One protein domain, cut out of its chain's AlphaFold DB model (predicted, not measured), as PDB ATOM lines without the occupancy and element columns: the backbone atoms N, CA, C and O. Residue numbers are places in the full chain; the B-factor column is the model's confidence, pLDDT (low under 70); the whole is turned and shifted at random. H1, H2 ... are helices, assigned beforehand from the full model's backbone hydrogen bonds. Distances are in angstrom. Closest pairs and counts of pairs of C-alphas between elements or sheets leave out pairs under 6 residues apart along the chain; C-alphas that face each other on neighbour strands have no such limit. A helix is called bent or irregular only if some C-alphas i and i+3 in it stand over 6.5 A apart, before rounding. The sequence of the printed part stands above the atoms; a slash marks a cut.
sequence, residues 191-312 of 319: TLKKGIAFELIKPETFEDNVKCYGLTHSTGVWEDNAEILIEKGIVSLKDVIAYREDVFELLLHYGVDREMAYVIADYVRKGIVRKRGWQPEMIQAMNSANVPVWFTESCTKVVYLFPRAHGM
ATOM      1  N   THR A 191     203.132 306.198 231.615       87.75
ATOM      2  CA  THR A 191     202.080 305.821 230.652       87.75
ATOM      3  C   THR A 191     200.840 305.191 231.277       87.75
ATOM      4  O   THR A 191     199.777 305.252 230.669       87.75
ATOM      5  N   LEU A 192     200.945 304.613 232.476       87.81
ATOM      6  CA  LEU A 192     199.916 303.719 233.014       87.81
ATOM      7  C   LEU A 192     198.600 304.428 233.357       87.81
ATOM      8  O   LEU A 192     197.524 303.866 233.162       87.81
ATOM      9  N   LYS A 193     198.701 305.667 233.847       89.69
ATOM     10  CA  LYS A 193     197.569 306.540 234.194       89.69
ATOM     11  C   LYS A 193     197.347 307.643 233.154       89.69
ATOM     12  O   LYS A 193     196.982 308.765 233.496       89.69
ATOM     13  N   LYS A 194     197.630 307.351 231.882       88.25
ATOM     14  CA  LYS A 194     197.312 308.230 230.747       88.25
ATOM     15  C   LYS A 194     196.131 307.679 229.970       88.25
ATOM     16  O   LYS A 194     195.911 306.475 229.968       88.25
ATOM     17  N   GLY A 195     195.422 308.560 229.275       87.88
ATOM     18  CA  GLY A 195     194.290 308.210 228.427       87.88
ATOM     19  C   GLY A 195     193.032 308.977 228.803       87.88
ATOM     20  O   GLY A 195     192.912 309.518 229.902       87.88
ATOM     21  N   ILE A 196     192.085 308.989 227.871       84.75
ATOM     22  CA  ILE A 196     190.885 309.825 227.933       84.75
ATOM     23  C   ILE A 196     190.064 309.606 229.211       84.75
ATOM     24  O   ILE A 196     189.630 310.567 229.838       84.75
ATOM     25  N   ALA A 197     189.935 308.355 229.666       89.62
ATOM     26  CA  ALA A 197     189.223 308.045 230.901       89.62
ATOM     27  C   ALA A 197     189.907 308.700 232.115       89.62
ATOM     28  O   ALA A 197     189.245 309.367 232.900       89.62
ATOM     29  N   PHE A 198     191.235 308.596 232.240       92.62
ATOM     30  CA  PHE A 198     191.976 309.235 233.335       92.62
ATOM     31  C   PHE A 198     191.866 310.766 233.309       92.62
ATOM     32  O   PHE A 198     191.716 311.383 234.364       92.62
ATOM     33  N   GLU A 199     191.914 311.376 232.123       91.31
ATOM     34  CA  GLU A 199     191.849 312.834 231.947       91.31
ATOM     35  C   GLU A 199     190.475 313.416 232.308       91.31
ATOM     36  O   GLU A 199     190.397 314.462 232.959       91.31
ATOM     37  N   LEU A 200     189.400 312.728 231.915       86.31
ATOM     38  CA  LEU A 200     188.026 313.168 232.159       86.31
ATOM     39  C   LEU A 200     187.565 312.878 233.587       86.31
ATOM     40  O   LEU A 200     186.932 313.726 234.213       86.31
ATOM     41  N   ILE A 201     187.884 311.689 234.098       87.38
ATOM     42  CA  ILE A 201     187.376 311.204 235.384       87.38
ATOM     43  C   ILE A 201     188.181 311.775 236.548       87.38
ATOM     44  O   ILE A 201     187.594 312.088 237.579       87.38
ATOM     45  N   LYS A 202     189.507 311.908 236.388       91.75
ATOM     46  CA  LYS A 202     190.447 312.294 237.455       91.75
ATOM     47  C   LYS A 202     190.295 311.391 238.695       91.75
ATOM     48  O   LYS A 202     189.860 311.859 239.742       91.75
ATOM     49  N   PRO A 203     190.624 310.090 238.573       93.06
ATOM     50  CA  PRO A 203     190.341 309.093 239.605       93.06
ATOM     51  C   PRO A 203     191.068 309.382 240.928       93.06
ATOM     52  O   PRO A 203     192.285 309.581 240.935       93.06
ATOM     53  N   GLU A 204     190.339 309.322 242.046       92.88
ATOM     54  CA  GLU A 204     190.874 309.586 243.394       92.88
ATOM     55  C   GLU A 204     191.157 308.302 244.183       92.88
ATOM     56  O   GLU A 204     192.071 308.265 245.006       92.88
ATOM     57  N   THR A 205     190.409 307.227 243.912       93.94
ATOM     58  CA  THR A 205     190.545 305.940 244.608       93.94
ATOM     59  C   THR A 205     191.291 304.902 243.769       93.94
ATOM     60  O   THR A 205     191.457 305.053 242.553       93.94
ATOM     61  N   PHE A 206     191.763 303.822 244.399       94.75
ATOM     62  CA  PHE A 206     192.371 302.712 243.663       94.75
ATOM     63  C   PHE A 206     191.357 302.072 242.705       94.75
ATOM     64  O   PHE A 206     191.682 301.799 241.551       94.75
ATOM     65  N   GLU A 207     190.108 301.926 243.135       94.62
ATOM     66  CA  GLU A 207     188.995 301.398 242.353       94.62
ATOM     67  C   GLU A 207     188.704 302.253 241.114       94.62
ATOM     68  O   GLU A 207     188.529 301.701 240.023       94.62
ATOM     69  N   ASP A 208     188.724 303.582 241.245       94.19
ATOM     70  CA  ASP A 208     188.554 304.488 240.105       94.19
ATOM     71  C   ASP A 208     189.725 304.369 239.128       94.19
ATOM     72  O   ASP A 208     189.524 304.332 237.912       94.19
ATOM     73  N   ASN A 209     190.957 304.259 239.643       95.75
ATOM     74  CA  ASN A 209     192.142 304.039 238.814       95.75
ATOM     75  C   ASN A 209     192.040 302.707 238.056       95.75
ATOM     76  O   ASN A 209     192.314 302.663 236.854       95.75
ATOM     77  N   VAL A 210     191.591 301.641 238.725       96.50
ATOM     78  CA  VAL A 210     191.317 300.342 238.099       96.50
ATOM     79  C   VAL A 210     190.255 300.511 237.019       96.50
ATOM     80  O   VAL A 210     190.480 300.071 235.891       96.50
ATOM     81  N   LYS A 211     189.135 301.191 237.281       95.94
ATOM     82  CA  LYS A 211     188.088 301.412 236.271       95.94
ATOM     83  C   LYS A 211     188.619 302.186 235.053       95.94
ATOM     84  O   LYS A 211     188.450 301.724 233.924       95.94
ATOM     85  N   CYS A 212     189.340 303.288 235.270       95.44
ATOM     86  CA  CYS A 212     189.949 304.096 234.205       95.44
ATOM     87  C   CYS A 212     190.960 303.301 233.369       95.44
ATOM     88  O   CYS A 212     190.991 303.428 232.140       95.44
ATOM     89  N   TYR A 213     191.755 302.441 234.015       95.56
ATOM     90  CA  TYR A 213     192.703 301.573 233.325       95.56
ATOM     91  C   TYR A 213     191.991 300.646 232.335       95.56
ATOM     92  O   TYR A 213     192.396 300.566 231.173       95.56
ATOM     93  N   GLY A 214     190.901 300.002 232.762       95.94
ATOM     94  CA  GLY A 214     190.127 299.084 231.923       95.94
ATOM     95  C   GLY A 214     189.474 299.786 230.737       95.94
ATOM     96  O   GLY A 214     189.557 299.288 229.615       95.94
ATOM     97  N   LEU A 215     188.904 300.971 230.971       95.62
ATOM     98  CA  LEU A 215     188.299 301.812 229.933       95.62
ATOM     99  C   LEU A 215     189.311 302.266 228.874       95.62
ATOM    100  O   LEU A 215     188.970 302.350 227.700       95.62
ATOM    101  N   THR A 216     190.553 302.527 229.286       93.25
ATOM    102  CA  THR A 216     191.611 303.014 228.390       93.25
ATOM    103  C   THR A 216     192.266 301.894 227.577       93.25
ATOM    104  O   THR A 216     192.592 302.093 226.409       93.25
ATOM    105  N   HIS A 217     192.493 300.723 228.179       91.50
ATOM    106  CA  HIS A 217     193.308 299.667 227.560       91.50
ATOM    107  C   HIS A 217     192.481 298.612 226.817       91.50
ATOM    108  O   HIS A 217     192.987 297.967 225.898       91.50
ATOM    109  N   SER A 218     191.217 298.412 227.193       92.44
ATOM    110  CA  SER A 218     190.317 297.503 226.479       92.44
ATOM    111  C   SER A 218     189.868 298.102 225.138       92.44
ATOM    112  O   SER A 218     189.764 299.313 224.976       92.44
ATOM    113  N   THR A 219     189.585 297.258 224.142       94.44
ATOM    114  CA  THR A 219     189.274 297.712 222.774       94.44
ATOM    115  C   THR A 219     187.774 297.647 222.495       94.44
ATOM    116  O   THR A 219     187.135 296.622 222.743       94.44
ATOM    117  N   GLY A 220     187.209 298.717 221.923       95.12
ATOM    118  CA  GLY A 220     185.761 298.846 221.697       95.12
ATOM    119  C   GLY A 220     184.966 299.101 222.984       95.12
ATOM    120  O   GLY A 220     183.799 298.722 223.078       95.12
ATOM    121  N   VAL A 221     185.622 299.675 223.996       96.12
ATOM    122  CA  VAL A 221     185.051 299.898 225.331       96.12
ATOM    123  C   VAL A 221     184.735 301.368 225.584       96.12
ATOM    124  O   VAL A 221     183.630 301.657 226.027       96.12
ATOM    125  N   TRP A 222     185.651 302.289 225.278       94.81
ATOM    126  CA  TRP A 222     185.430 303.722 225.491       94.81
ATOM    127  C   TRP A 222     184.654 304.387 224.346       94.81
ATOM    128  O   TRP A 222     183.459 304.650 224.488       94.81
ATOM    129  N   GLU A 223     185.339 304.621 223.221       93.31
ATOM    130  CA  GLU A 223     184.838 305.381 222.068       93.31
ATOM    131  C   GLU A 223     183.568 304.751 221.486       93.31
ATOM    132  O   GLU A 223     183.469 303.524 221.345       93.31
ATOM    133  N   ASP A 224     182.577 305.598 221.199       92.62
ATOM    134  CA  ASP A 224     181.235 305.218 220.742       92.62
ATOM    135  C   ASP A 224     180.506 304.201 221.643       92.62
ATOM    136  O   ASP A 224     179.531 303.560 221.223       92.62
ATOM    137  N   ASN A 225     180.948 304.028 222.892       96.56
ATOM    138  CA  ASN A 225     180.413 303.037 223.818       96.56
ATOM    139  C   ASN A 225     180.270 303.606 225.240       96.56
ATOM    140  O   ASN A 225     179.299 304.324 225.485       96.56
ATOM    141  N   ALA A 226     181.194 303.316 226.165       95.69
ATOM    142  CA  ALA A 226     181.113 303.773 227.556       95.69
ATOM    143  C   ALA A 226     180.975 305.297 227.673       95.69
ATOM    144  O   ALA A 226     180.184 305.765 228.488       95.69
ATOM    145  N   GLU A 227     181.676 306.053 226.826       93.88
ATOM    146  CA  GLU A 227     181.612 307.518 226.783       93.88
ATOM    147  C   GLU A 227     180.175 308.016 226.586       93.88
ATOM    148  O   GLU A 227     179.635 308.714 227.439       93.88
ATOM    149  N   ILE A 228     179.496 307.542 225.536       94.88
ATOM    150  CA  ILE A 228     178.117 307.933 225.215       94.88
ATOM    151  C   ILE A 228     177.148 307.538 226.337       94.88
ATOM    152  O   ILE A 228     176.194 308.264 226.624       94.88
ATOM    153  N   LEU A 229     177.348 306.366 226.947       96.31
ATOM    154  CA  LEU A 229     176.479 305.884 228.021       96.31
ATOM    155  C   LEU A 229     176.603 306.753 229.279       96.31
ATOM    156  O   LEU A 229     175.586 307.049 229.911       96.31
ATOM    157  N   ILE A 230     177.825 307.179 229.606       92.81
ATOM    158  CA  ILE A 230     178.108 308.065 230.739       92.81
ATOM    159  C   ILE A 230     177.597 309.479 230.447       92.81
ATOM    160  O   ILE A 230     176.871 310.041 231.264       92.81
ATOM    161  N   GLU A 231     177.899 310.039 229.272       92.31
ATOM    162  CA  GLU A 231     177.467 311.387 228.874       92.31
ATOM    163  C   GLU A 231     175.942 311.539 228.868       92.31
ATOM    164  O   GLU A 231     175.408 312.570 229.277       92.31
ATOM    165  N   LYS A 232     175.219 310.497 228.440       95.50
ATOM    166  CA  LYS A 232     173.749 310.476 228.449       95.50
ATOM    167  C   LYS A 232     173.147 310.167 229.823       95.50
ATOM    168  O   LYS A 232     171.923 310.130 229.937       95.50
ATOM    169  N   GLY A 233     173.967 309.905 230.842       94.75
ATOM    170  CA  GLY A 233     173.509 309.522 232.178       94.75
ATOM    171  C   GLY A 233     172.766 308.182 232.218       94.75
ATOM    172  O   GLY A 233     171.958 307.962 233.116       94.75
ATOM    173  N   ILE A 234     173.004 307.298 231.241       96.12
ATOM    174  CA  ILE A 234     172.372 305.969 231.162       96.12
ATOM    175  C   ILE A 234     172.992 305.026 232.197       96.12
ATOM    176  O   ILE A 234     172.287 304.224 232.808       96.12
ATOM    177  N   VAL A 235     174.308 305.122 232.388       94.56
ATOM    178  CA  VAL A 235     175.068 304.337 233.365       94.56
ATOM    179  C   VAL A 235     176.084 305.235 234.059       94.56
ATOM    180  O   VAL A 235     176.645 306.146 233.448       94.56
ATOM    181  N   SER A 236     176.317 304.992 235.347       91.56
ATOM    182  CA  SER A 236     177.369 305.687 236.083       91.56
ATOM    183  C   SER A 236     178.748 305.159 235.677       91.56
ATOM    184  O   SER A 236     178.882 304.035 235.191       91.56
ATOM    185  N   LEU A 237     179.803 305.929 235.947       86.44
ATOM    186  CA  LEU A 237     181.173 305.446 235.769       86.44
ATOM    187  C   LEU A 237     181.461 304.167 236.576       86.44
ATOM    188  O   LEU A 237     182.196 303.290 236.128       86.44
ATOM    189  N   LYS A 238     180.900 304.056 237.780       87.75
ATOM    190  CA  LYS A 238     181.123 302.896 238.643       87.75
ATOM    191  C   LYS A 238     180.594 301.613 237.995       87.75
ATOM    192  O   LYS A 238     181.249 300.572 238.068       87.75
ATOM    193  N   ASP A 239     179.451 301.722 237.324       91.44
ATOM    194  CA  ASP A 239     178.693 300.583 236.802       91.44
ATOM    195  C   ASP A 239     178.969 300.303 235.315       91.44
ATOM    196  O   ASP A 239     178.541 299.276 234.786       91.44
ATOM    197  N   VAL A 240     179.700 301.186 234.624       95.00
ATOM    198  CA  VAL A 240     180.071 300.971 233.222       95.00
ATOM    199  C   VAL A 240     181.035 299.786 233.074       95.00
ATOM    200  O   VAL A 240     181.874 299.508 233.943       95.00
ATOM    201  N   ILE A 241     180.939 299.105 231.931       97.81
ATOM    202  CA  ILE A 241     181.775 297.953 231.586       97.81
ATOM    203  C   ILE A 241     183.182 298.436 231.217       97.81
ATOM    204  O   ILE A 241     183.362 299.112 230.208       97.81
ATOM    205  N   ALA A 242     184.185 298.039 231.995       97.25
ATOM    206  CA  ALA A 242     185.608 298.258 231.721       97.25
ATOM    207  C   ALA A 242     186.399 296.940 231.647       97.25
ATOM    208  O   ALA A 242     187.434 296.858 230.980       97.25
ATOM    209  N   TYR A 243     185.892 295.902 232.315       97.94
ATOM    210  CA  TYR A 243     186.474 294.570 232.405       97.94
ATOM    211  C   TYR A 243     185.422 293.483 232.195       97.94
ATOM    212  O   TYR A 243     184.218 293.709 232.321       97.94
ATOM    213  N   ARG A 244     185.874 292.251 231.935       97.31
ATOM    214  CA  ARG A 244     184.964 291.093 231.877       97.31
ATOM    215  C   ARG A 244     184.261 290.841 233.216       97.31
ATOM    216  O   ARG A 244     183.155 290.316 233.231       97.31
ATOM    217  N   GLU A 245     184.910 291.194 234.326       97.94
ATOM    218  CA  GLU A 245     184.361 291.044 235.668       97.94
ATOM    219  C   GLU A 245     183.123 291.940 235.846       97.94
ATOM    220  O   GLU A 245     182.172 291.498 236.476       97.94
ATOM    221  N   ASP A 246     183.066 293.114 235.200       98.19
ATOM    222  CA  ASP A 246     181.881 293.986 235.241       98.19
ATOM    223  C   ASP A 246     180.681 293.343 234.513       98.19
ATOM    224  O   ASP A 246     179.550 293.400 234.991       98.19
ATOM    225  N   VAL A 247     180.927 292.670 233.377       98.56
ATOM    226  CA  VAL A 247     179.902 291.901 232.639       98.56
ATOM    227  C   VAL A 247     179.340 290.791 233.526       98.56
ATOM    228  O   VAL A 247     178.129 290.603 233.620       98.56
ATOM    229  N   PHE A 248     180.235 290.066 234.189       98.44
ATOM    230  CA  PHE A 248     179.886 288.964 235.069       98.44
ATOM    231  C   PHE A 248     179.087 289.420 236.292       98.44
ATOM    232  O   PHE A 248     178.027 288.869 236.579       98.44
ATOM    233  N   GLU A 249     179.567 290.449 236.987       98.19
ATOM    234  CA  GLU A 249     178.924 291.021 238.171       98.19
ATOM    235  C   GLU A 249     177.529 291.565 237.862       98.19
ATOM    236  O   GLU A 249     176.595 291.292 238.618       98.19
ATOM    237  N   LEU A 250     177.361 292.270 236.737       98.31
ATOM    238  CA  LEU A 250     176.057 292.784 236.327       98.31
ATOM    239  C   LEU A 250     175.076 291.639 236.071       98.31
ATOM    240  O   LEU A 250     173.967 291.650 236.594       98.31
ATOM    241  N   LEU A 251     175.476 290.607 235.331       98.62
ATOM    242  CA  LEU A 251     174.596 289.469 235.054       98.62
ATOM    243  C   LEU A 251     174.169 288.739 236.333       98.62
ATOM    244  O   LEU A 251     172.987 288.434 236.494       98.62
ATOM    245  N   LEU A 252     175.099 288.536 237.271       98.38
ATOM    246  CA  LEU A 252     174.780 287.978 238.587       98.38
ATOM    247  C   LEU A 252     173.803 288.863 239.369       98.38
ATOM    248  O   LEU A 252     172.887 288.344 240.003       98.38
ATOM    249  N   HIS A 253     173.980 290.185 239.316       97.94
ATOM    250  CA  HIS A 253     173.087 291.137 239.976       97.94
ATOM    251  C   HIS A 253     171.645 291.039 239.455       97.94
ATOM    252  O   HIS A 253     170.705 291.097 240.245       97.94
ATOM    253  N   TYR A 254     171.469 290.818 238.151       98.25
ATOM    254  CA  TYR A 254     170.157 290.613 237.525       98.25
ATOM    255  C   TYR A 254     169.622 289.173 237.665       98.25
ATOM    256  O   TYR A 254     168.528 288.871 237.193       98.25
ATOM    257  N   GLY A 255     170.349 288.277 238.339       98.19
ATOM    258  CA  GLY A 255     169.896 286.911 238.609       98.19
ATOM    259  C   GLY A 255     170.140 285.914 237.475       98.19
ATOM    260  O   GLY A 255     169.566 284.825 237.496       98.19
ATOM    261  N   VAL A 256     170.996 286.245 236.501       98.50
ATOM    262  CA  VAL A 256     171.506 285.253 235.542       98.50
ATOM    263  C   VAL A 256     172.388 284.263 236.294       98.50
ATOM    264  O   VAL A 256     173.190 284.652 237.148       98.50
ATOM    265  N   ASP A 257     172.237 282.973 235.994       97.69
ATOM    266  CA  ASP A 257     173.013 281.940 236.668       97.69
ATOM    267  C   ASP A 257     174.523 282.144 236.449       97.69
ATOM    268  O   ASP A 257     174.973 282.678 235.431       97.69
ATOM    269  N   ARG A 258     175.319 281.708 237.426       96.94
ATOM    270  CA  ARG A 258     176.762 281.953 237.451       96.94
ATOM    271  C   ARG A 258     177.499 281.358 236.251       96.94
ATOM    272  O   ARG A 258     178.412 281.992 235.729       96.94
ATOM    273  N   GLU A 259     177.124 280.166 235.810       95.50
ATOM    274  CA  GLU A 259     177.749 279.521 234.661       95.50
ATOM    275  C   GLU A 259     177.436 280.277 233.368       95.50
ATOM    276  O   GLU A 259     178.359 280.604 232.617       95.50
ATOM    277  N   MET A 260     176.170 280.637 233.129       97.69
ATOM    278  CA  MET A 260     175.807 281.442 231.960       97.69
ATOM    279  C   MET A 260     176.462 282.826 231.998       97.69
ATOM    280  O   MET A 260     176.985 283.283 230.980       97.69
ATOM    281  N   ALA A 261     176.512 283.479 233.163       98.19
ATOM    282  CA  ALA A 261     177.190 284.761 233.329       98.19
ATOM    283  C   ALA A 261     178.685 284.659 232.980       98.19
ATOM    284  O   ALA A 261     179.217 285.521 232.276       98.19
ATOM    285  N   TYR A 262     179.360 283.590 233.415       96.44
ATOM    286  CA  TYR A 262     180.761 283.331 233.080       96.44
ATOM    287  C   TYR A 262     180.956 283.123 231.572       96.44
ATOM    288  O   TYR A 262     181.861 283.709 230.969       96.44
ATOM    289  N   VAL A 263     180.087 282.324 230.941       96.38
ATOM    290  CA  VAL A 263     180.127 282.075 229.493       96.38
ATOM    291  C   VAL A 263     179.916 283.375 228.717       96.38
ATOM    292  O   VAL A 263     180.698 283.668 227.810       96.38
ATOM    293  N   ILE A 264     178.922 284.183 229.092       98.25
ATOM    294  CA  ILE A 264     178.670 285.489 228.476       98.25
ATOM    295  C   ILE A 264     179.887 286.405 228.648       98.25
ATOM    296  O   ILE A 264     180.361 286.971 227.660       98.25
ATOM    297  N   ALA A 265     180.449 286.511 229.855       97.75
ATOM    298  CA  ALA A 265     181.629 287.333 230.111       97.75
ATOM    299  C   ALA A 265     182.837 286.915 229.249       97.75
ATOM    300  O   ALA A 265     183.530 287.777 228.704       97.75
ATOM    301  N   ASP A 266     183.069 285.610 229.052       95.38
ATOM    302  CA  ASP A 266     184.131 285.096 228.170       95.38
ATOM    303  C   ASP A 266     183.845 285.390 226.681       95.38
ATOM    304  O   ASP A 266     184.762 285.737 225.930       95.38
ATOM    305  N   TYR A 267     182.579 285.316 226.252       97.62
ATOM    306  CA  TYR A 267     182.154 285.650 224.886       97.62
ATOM    307  C   TYR A 267     182.322 287.137 224.563       97.62
ATOM    308  O   TYR A 267     182.880 287.479 223.513       97.62
ATOM    309  N   VAL A 268     181.868 288.015 225.460       98.31
ATOM    310  CA  VAL A 268     182.002 289.473 225.322       98.31
ATOM    311  C   VAL A 268     183.476 289.859 225.348       98.31
ATOM    312  O   VAL A 268     183.946 290.533 224.432       98.31
ATOM    313  N   ARG A 269     184.251 289.341 226.313       96.81
ATOM    314  CA  ARG A 269     185.698 289.587 226.409       96.81
ATOM    315  C   ARG A 269     186.450 289.291 225.121       96.81
ATOM    316  O   ARG A 269     187.410 289.985 224.816       96.81
ATOM    317  N   LYS A 270     186.083 288.233 224.404       96.00
ATOM    318  CA  LYS A 270     186.771 287.810 223.174       96.00
ATOM    319  C   LYS A 270     186.231 288.506 221.917       96.00
ATOM    320  O   LYS A 270     186.639 288.155 220.806       96.00
ATOM    321  N   GLY A 271     185.278 289.429 222.073       97.69
ATOM    322  CA  GLY A 271     184.586 290.092 220.971       97.69
ATOM    323  C   GLY A 271     183.797 289.121 220.091       97.69
ATOM    324  O   GLY A 271     183.582 289.389 218.908       97.69
ATOM    325  N   ILE A 272     183.406 287.957 220.627       98.12
ATOM    326  CA  ILE A 272     182.653 286.950 219.867       98.12
ATOM    327  C   ILE A 272     181.256 287.483 219.573       98.12
ATOM    328  O   ILE A 272     180.809 287.374 218.436       98.12
ATOM    329  N   VAL A 273     180.620 288.132 220.552       97.88
ATOM    330  CA  VAL A 273     179.305 288.770 220.388       97.88
ATOM    331  C   VAL A 273     179.335 289.808 219.268       97.88
ATOM    332  O   VAL A 273     178.496 289.772 218.377       97.88
ATOM    333  N   ARG A 274     180.357 290.671 219.234       97.12
ATOM    334  CA  ARG A 274     180.548 291.643 218.149       97.12
ATOM    335  C   ARG A 274     180.658 290.989 216.771       97.12
ATOM    336  O   ARG A 274     180.158 291.520 215.788       97.12
ATOM    337  N   LYS A 275     181.362 289.858 216.679       97.69
ATOM    338  CA  LYS A 275     181.661 289.185 215.402       97.69
ATOM    339  C   LYS A 275     180.546 288.258 214.922       97.69
ATOM    340  O   LYS A 275     180.425 288.046 213.721       97.69
ATOM    341  N   ARG A 276     179.815 287.633 215.844       97.69
ATOM    342  CA  ARG A 276     178.899 286.514 215.563       97.69
ATOM    343  C   ARG A 276     177.490 286.720 216.114       97.69
ATOM    344  O   ARG A 276     176.637 285.873 215.880       97.69
ATOM    345  N   GLY A 277     177.247 287.814 216.827       97.50
ATOM    346  CA  GLY A 277     176.009 288.043 217.558       97.50
ATOM    347  C   GLY A 277     175.914 287.223 218.844       97.50
ATOM    348  O   GLY A 277     176.797 286.434 219.199       97.50
ATOM    349  N   TRP A 278     174.815 287.441 219.557       98.00
ATOM    350  CA  TRP A 278     174.458 286.693 220.755       98.00
ATOM    351  C   TRP A 278     173.942 285.297 220.406       98.00
ATOM    352  O   TRP A 278     173.215 285.127 219.429       98.00
ATOM    353  N   GLN A 279     174.284 284.303 221.228       97.81
ATOM    354  CA  GLN A 279     173.655 282.985 221.127       97.81
ATOM    355  C   GLN A 279     172.212 283.049 221.664       97.81
ATOM    356  O   GLN A 279     171.970 283.810 222.610       97.81
ATOM    357  N   PRO A 280     171.258 282.275 221.110       98.00
ATOM    358  CA  PRO A 280     169.859 282.305 221.542       98.00
ATOM    359  C   PRO A 280     169.672 282.095 223.050       98.00
ATOM    360  O   PRO A 280     168.886 282.802 223.677       98.00
ATOM    361  N   GLU A 281     170.447 281.191 223.649       98.00
ATOM    362  CA  GLU A 281     170.386 280.865 225.077       98.00
ATOM    363  C   GLU A 281     170.859 282.039 225.946       98.00
ATOM    364  O   GLU A 281     170.296 282.293 227.009       98.00
ATOM    365  N   MET A 282     171.849 282.807 225.471       98.38
ATOM    366  CA  MET A 282     172.321 284.017 226.156       98.38
ATOM    367  C   MET A 282     171.255 285.112 226.127       98.38
ATOM    368  O   MET A 282     171.005 285.752 227.146       98.38
ATOM    369  N   ILE A 283     170.605 285.315 224.972       97.75
ATOM    370  CA  ILE A 283     169.498 286.274 224.837       97.75
ATOM    371  C   ILE A 283     168.351 285.873 225.762       97.75
ATOM    372  O   ILE A 283     167.823 286.717 226.480       97.75
ATOM    373  N   GLN A 284     167.978 284.592 225.768       98.06
ATOM    374  CA  GLN A 284     166.916 284.083 226.628       98.06
ATOM    375  C   GLN A 284     167.234 284.330 228.105       98.06
ATOM    376  O   GLN A 284     166.400 284.893 228.807       98.06
ATOM    377  N   ALA A 285     168.443 283.978 228.559       98.25
ATOM    378  CA  ALA A 285     168.865 284.190 229.940       98.25
ATOM    379  C   ALA A 285     168.816 285.676 230.337       98.25
ATOM    380  O   ALA A 285     168.242 286.018 231.370       98.25
ATOM    381  N   MET A 286     169.352 286.567 229.494       98.38
ATOM    382  CA  MET A 286     169.349 288.013 229.745       98.38
ATOM    383  C   MET A 286     167.935 288.611 229.727       98.38
ATOM    384  O   MET A 286     167.609 289.427 230.588       98.38
ATOM    385  N   ASN A 287     167.071 288.176 228.806       97.69
ATOM    386  CA  ASN A 287     165.681 288.634 228.729       97.69
ATOM    387  C   ASN A 287     164.863 288.166 229.937       97.69
ATOM    388  O   ASN A 287     164.136 288.962 230.525       97.69
ATOM    389  N   SER A 288     164.993 286.899 230.337       97.88
ATOM    390  CA  SER A 288     164.309 286.359 231.521       97.88
ATOM    391  C   SER A 288     164.740 287.054 232.815       97.88
ATOM    392  O   SER A 288     163.927 287.211 233.722       97.88
ATOM    393  N   ALA A 289     165.994 287.504 232.878       98.12
ATOM    394  CA  ALA A 289     166.555 288.269 233.987       98.12
ATOM    395  C   ALA A 289     166.282 289.788 233.903       98.12
ATOM    396  O   ALA A 289     166.662 290.528 234.805       98.12
ATOM    397  N   ASN A 290     165.616 290.272 232.846       98.00
ATOM    398  CA  ASN A 290     165.387 291.701 232.584       98.00
ATOM    399  C   ASN A 290     166.680 292.540 232.586       98.00
ATOM    400  O   ASN A 290     166.704 293.671 233.078       98.00
ATOM    401  N   VAL A 291     167.762 291.986 232.030       98.06
ATOM    402  CA  VAL A 291     169.027 292.706 231.834       98.06
ATOM    403  C   VAL A 291     168.779 293.904 230.905       98.06
ATOM    404  O   VAL A 291     168.113 293.757 229.875       98.06
ATOM    405  N   PRO A 292     169.285 295.102 231.236       97.31
ATOM    406  CA  PRO A 292     168.934 296.318 230.518       97.31
ATOM    407  C   PRO A 292     169.491 296.329 229.090       97.31
ATOM    408  O   PRO A 292     170.596 295.862 228.824       97.31
ATOM    409  N   VAL A 293     168.744 296.938 228.167       96.88
ATOM    410  CA  VAL A 293     169.095 296.980 226.734       96.88
ATOM    411  C   VAL A 293     170.448 297.654 226.484       96.88
ATOM    412  O   VAL A 293     171.224 297.178 225.662       96.88
ATOM    413  N   TRP A 294     170.786 298.706 227.242       97.38
ATOM    414  CA  TRP A 294     172.082 299.381 227.098       97.38
ATOM    415  C   TRP A 294     173.260 298.413 227.273       97.38
ATOM    416  O   TRP A 294     174.284 298.556 226.608       97.38
ATOM    417  N   PHE A 295     173.116 297.412 228.149       98.31
ATOM    418  CA  PHE A 295     174.167 296.449 228.451       98.31
ATOM    419  C   PHE A 295     174.415 295.524 227.265       98.31
ATOM    420  O   PHE A 295     175.561 295.328 226.851       98.31
ATOM    421  N   THR A 296     173.341 294.979 226.688       97.69
ATOM    422  CA  THR A 296     173.449 294.067 225.547       97.69
ATOM    423  C   THR A 296     173.970 294.797 224.315       97.69
ATOM    424  O   THR A 296     174.828 294.254 223.616       97.69
ATOM    425  N   GLU A 297     173.546 296.043 224.090       97.62
ATOM    426  CA  GLU A 297     174.075 296.909 223.032       97.62
ATOM    427  C   GLU A 297     175.557 297.242 223.249       97.62
ATOM    428  O   GLU A 297     176.361 297.069 222.331       97.62
ATOM    429  N   SER A 298     175.952 297.645 224.460       98.12
ATOM    430  CA  SER A 298     177.347 297.957 224.796       98.12
ATOM    431  C   SER A 298     178.271 296.763 224.545       98.12
ATOM    432  O   SER A 298     179.304 296.885 223.881       98.12
ATOM    433  N   CYS A 299     177.856 295.572 224.982       98.38
ATOM    434  CA  CYS A 299     178.602 294.331 224.791       98.38
ATOM    435  C   CYS A 299     178.808 293.964 223.310       98.38
ATOM    436  O   CYS A 299     179.805 293.323 222.975       98.38
ATOM    437  N   THR A 300     177.912 294.376 222.400       98.00
ATOM    438  CA  THR A 300     178.084 294.126 220.953       98.00
ATOM    439  C   THR A 300     179.176 294.986 220.315       98.00
ATOM    440  O   THR A 300     179.663 294.646 219.238       98.00
ATOM    441  N   LYS A 301     179.606 296.068 220.976       98.00
ATOM    442  CA  LYS A 301     180.678 296.959 220.500       98.00
ATOM    443  C   LYS A 301     182.068 296.518 220.964       98.00
ATOM    444  O   LYS A 301     183.061 296.831 220.305       98.00
ATOM    445  N   VAL A 302     182.135 295.733 222.039       98.12
ATOM    446  CA  VAL A 302     183.382 295.243 222.634       98.12
ATOM    447  C   VAL A 302     184.158 294.365 221.648       98.12
ATOM    448  O   VAL A 302     183.662 293.359 221.136       98.12
ATOM    449  N   VAL A 303     185.418 294.728 221.408       97.69
ATOM    450  CA  VAL A 303     186.378 293.915 220.647       97.69
ATOM    451  C   VAL A 303     187.190 293.038 221.593       97.69
ATOM    452  O   VAL A 303     187.402 291.859 221.298       97.69
ATOM    453  N   TYR A 304     187.637 293.604 222.716       96.88
ATOM    454  CA  TYR A 304     188.352 292.874 223.752       96.88
ATOM    455  C   TYR A 304     188.180 293.519 225.128       96.88
ATOM    456  O   TYR A 304     188.315 294.736 225.233       96.88
ATOM    457  N   LEU A 305     187.973 292.709 226.175       97.12
ATOM    458  CA  LEU A 305     188.061 293.149 227.576       97.12
ATOM    459  C   LEU A 305     189.273 292.536 228.270       97.12
ATOM    460  O   LEU A 305     189.471 291.313 228.270       97.12
ATOM    461  N   PHE A 306     190.047 293.377 228.943       93.88
ATOM    462  CA  PHE A 306     191.074 292.880 229.846       93.88
ATOM    463  C   PHE A 306     190.456 292.178 231.070       93.88
ATOM    464  O   PHE A 306     189.319 292.455 231.461       93.88
ATOM    465  N   PRO A 307     191.189 291.241 231.692       95.19
ATOM    466  CA  PRO A 307     190.958 290.847 233.076       95.19
ATOM    467  C   PRO A 307     191.181 292.012 234.041       95.19
ATOM    468  O   PRO A 307     192.227 292.660 233.968       95.19
ATOM    469  N   ARG A 308     190.284 292.205 235.009       97.62
ATOM    470  CA  ARG A 308     190.474 293.179 236.098       97.62
ATOM    471  C   ARG A 308     191.763 292.926 236.884       97.62
ATOM    472  O   ARG A 308     192.513 293.860 237.147       97.62
ATOM    473  N   ALA A 309     192.067 291.656 237.151       97.44
ATOM    474  CA  ALA A 309     193.302 291.207 237.801       97.44
ATOM    475  C   ALA A 309     194.575 291.776 237.144       97.44
ATOM    476  O   ALA A 309     195.514 292.150 237.840       97.44
ATOM    477  N   HIS A 310     194.586 291.899 235.812       96.06
ATOM    478  CA  HIS A 310     195.725 292.442 235.080       96.06
ATOM    479  C   HIS A 310     195.931 293.931 235.374       96.06
ATOM    480  O   HIS A 310     197.049 294.346 235.670       96.06
ATOM    481  N   GLY A 311     194.850 294.714 235.311       96.31
ATOM    482  CA  GLY A 311     194.887 296.145 235.607       96.31
ATOM    483  C   GLY A 311     195.244 296.419 237.062       96.31
ATOM    484  O   GLY A 311     196.109 297.247 237.329       96.31
ATOM    485  N   MET A 312     194.655 295.663 237.995       97.94
ATOM    486  CA  MET A 312     194.973 295.765 239.422       97.94
ATOM    487  C   MET A 312     196.446 295.476 239.702       97.94
ATOM    488  O   MET A 312     197.087 296.275 240.373       97.94
TER     489      MET A 312
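This is residues 191 to 312 of the 319 residues of a protein of Pseudobutyrivibrio sp. C4 (UniProt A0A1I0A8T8). Two groups of short helices stand end to end: H1, H2 and H3 make one, and H4 to H8 make the other, in which the hairpin of H4 and H5 lies on one side, H6 packs on H8, and H7 is at the far end. H3 meets H8 between the groups, the unnamed residues 232 to 243 cross from the first group to the second, and the last stretch runs back so that H9 packs on H2. The printed part has 122 residues, with nine named helices, H1 to H9 in chain order, and no named strand; the class is all helix. It is compact, with a radius of gyration of the C-alphas of 13.7 A, and spans 40 by 28 by 24 A.

H2, residues 206 to 217, is the hub, touching three other helices. It forms a hairpin with H1, residues 196 to 201, at a shallow tilt of 29 degrees, opposite ways; their closest C-alphas, Ala 197 and Cys 212, are 5.2 A apart. With residues 210 to 214 alone it touches H9, residues 308 to 312, closest at the C-alphas of Val 210 and Met 312, 6.0 A. With residues 215 to 216 alone it only just touches H3, residues 222 to 231, with 3 pairs of C-alphas within 8 A, the closest being Leu 215 and Trp 222 at 5.6 A; these two form a hairpin at a steep tilt of 44 degrees. H3 touches H8, residues 293 to 301, at a shallow tilt of 21 degrees, opposite ways, with the C-alphas of Asn 225 and Ser 298 closest at 6.0 A. H8 touches H6, residues 272 to 276, closest at the C-alphas of Arg 274 and Thr 300, 4.5 A. H4, residues 244 to 253, and H5, residues 258 to 269, form a hairpin at a shallow tilt of 34 degrees, only just short of steep; the C-alphas of Phe 248 and Ala 261 are closest at 5.3 A. H5, with residues 260 to 264 alone, only just touches H7, residues 280 to 288, with 3 pairs within 8 A, closest at the C-alphas of Ile 264 and Met 282, 6.9 A. H1 and H7 are apart. Every O i to N i+4 pair is within hydrogen-bond range in H1, H2, H4, H5, H6, H7 and H9, against 4 of 6 in H3 and 4 of 5 in H8.

H2 is 16.4 A from first to last C-alpha, H5 16.1 A, H4 14.4 A, H8 13.2 A, H7 12.1 A and H3 11.6 A. H3 is irregular, but only just: C-alphas 223 and 226 are 6.8 A apart. H1 begins at C-alpha 196, (190.885, 309.825, 227.933), and H9 ends at C-alpha 312, (194.973, 295.765, 239.422).

The C-alphas of Thr 191 and Ser 288, the two farthest apart, are 42.5 A apart. The printed part has no cut. The link from H3 to H4 is long, with 12 residues. The mean pLDDT of the printed part is 95.6, and no printed residue is under 70.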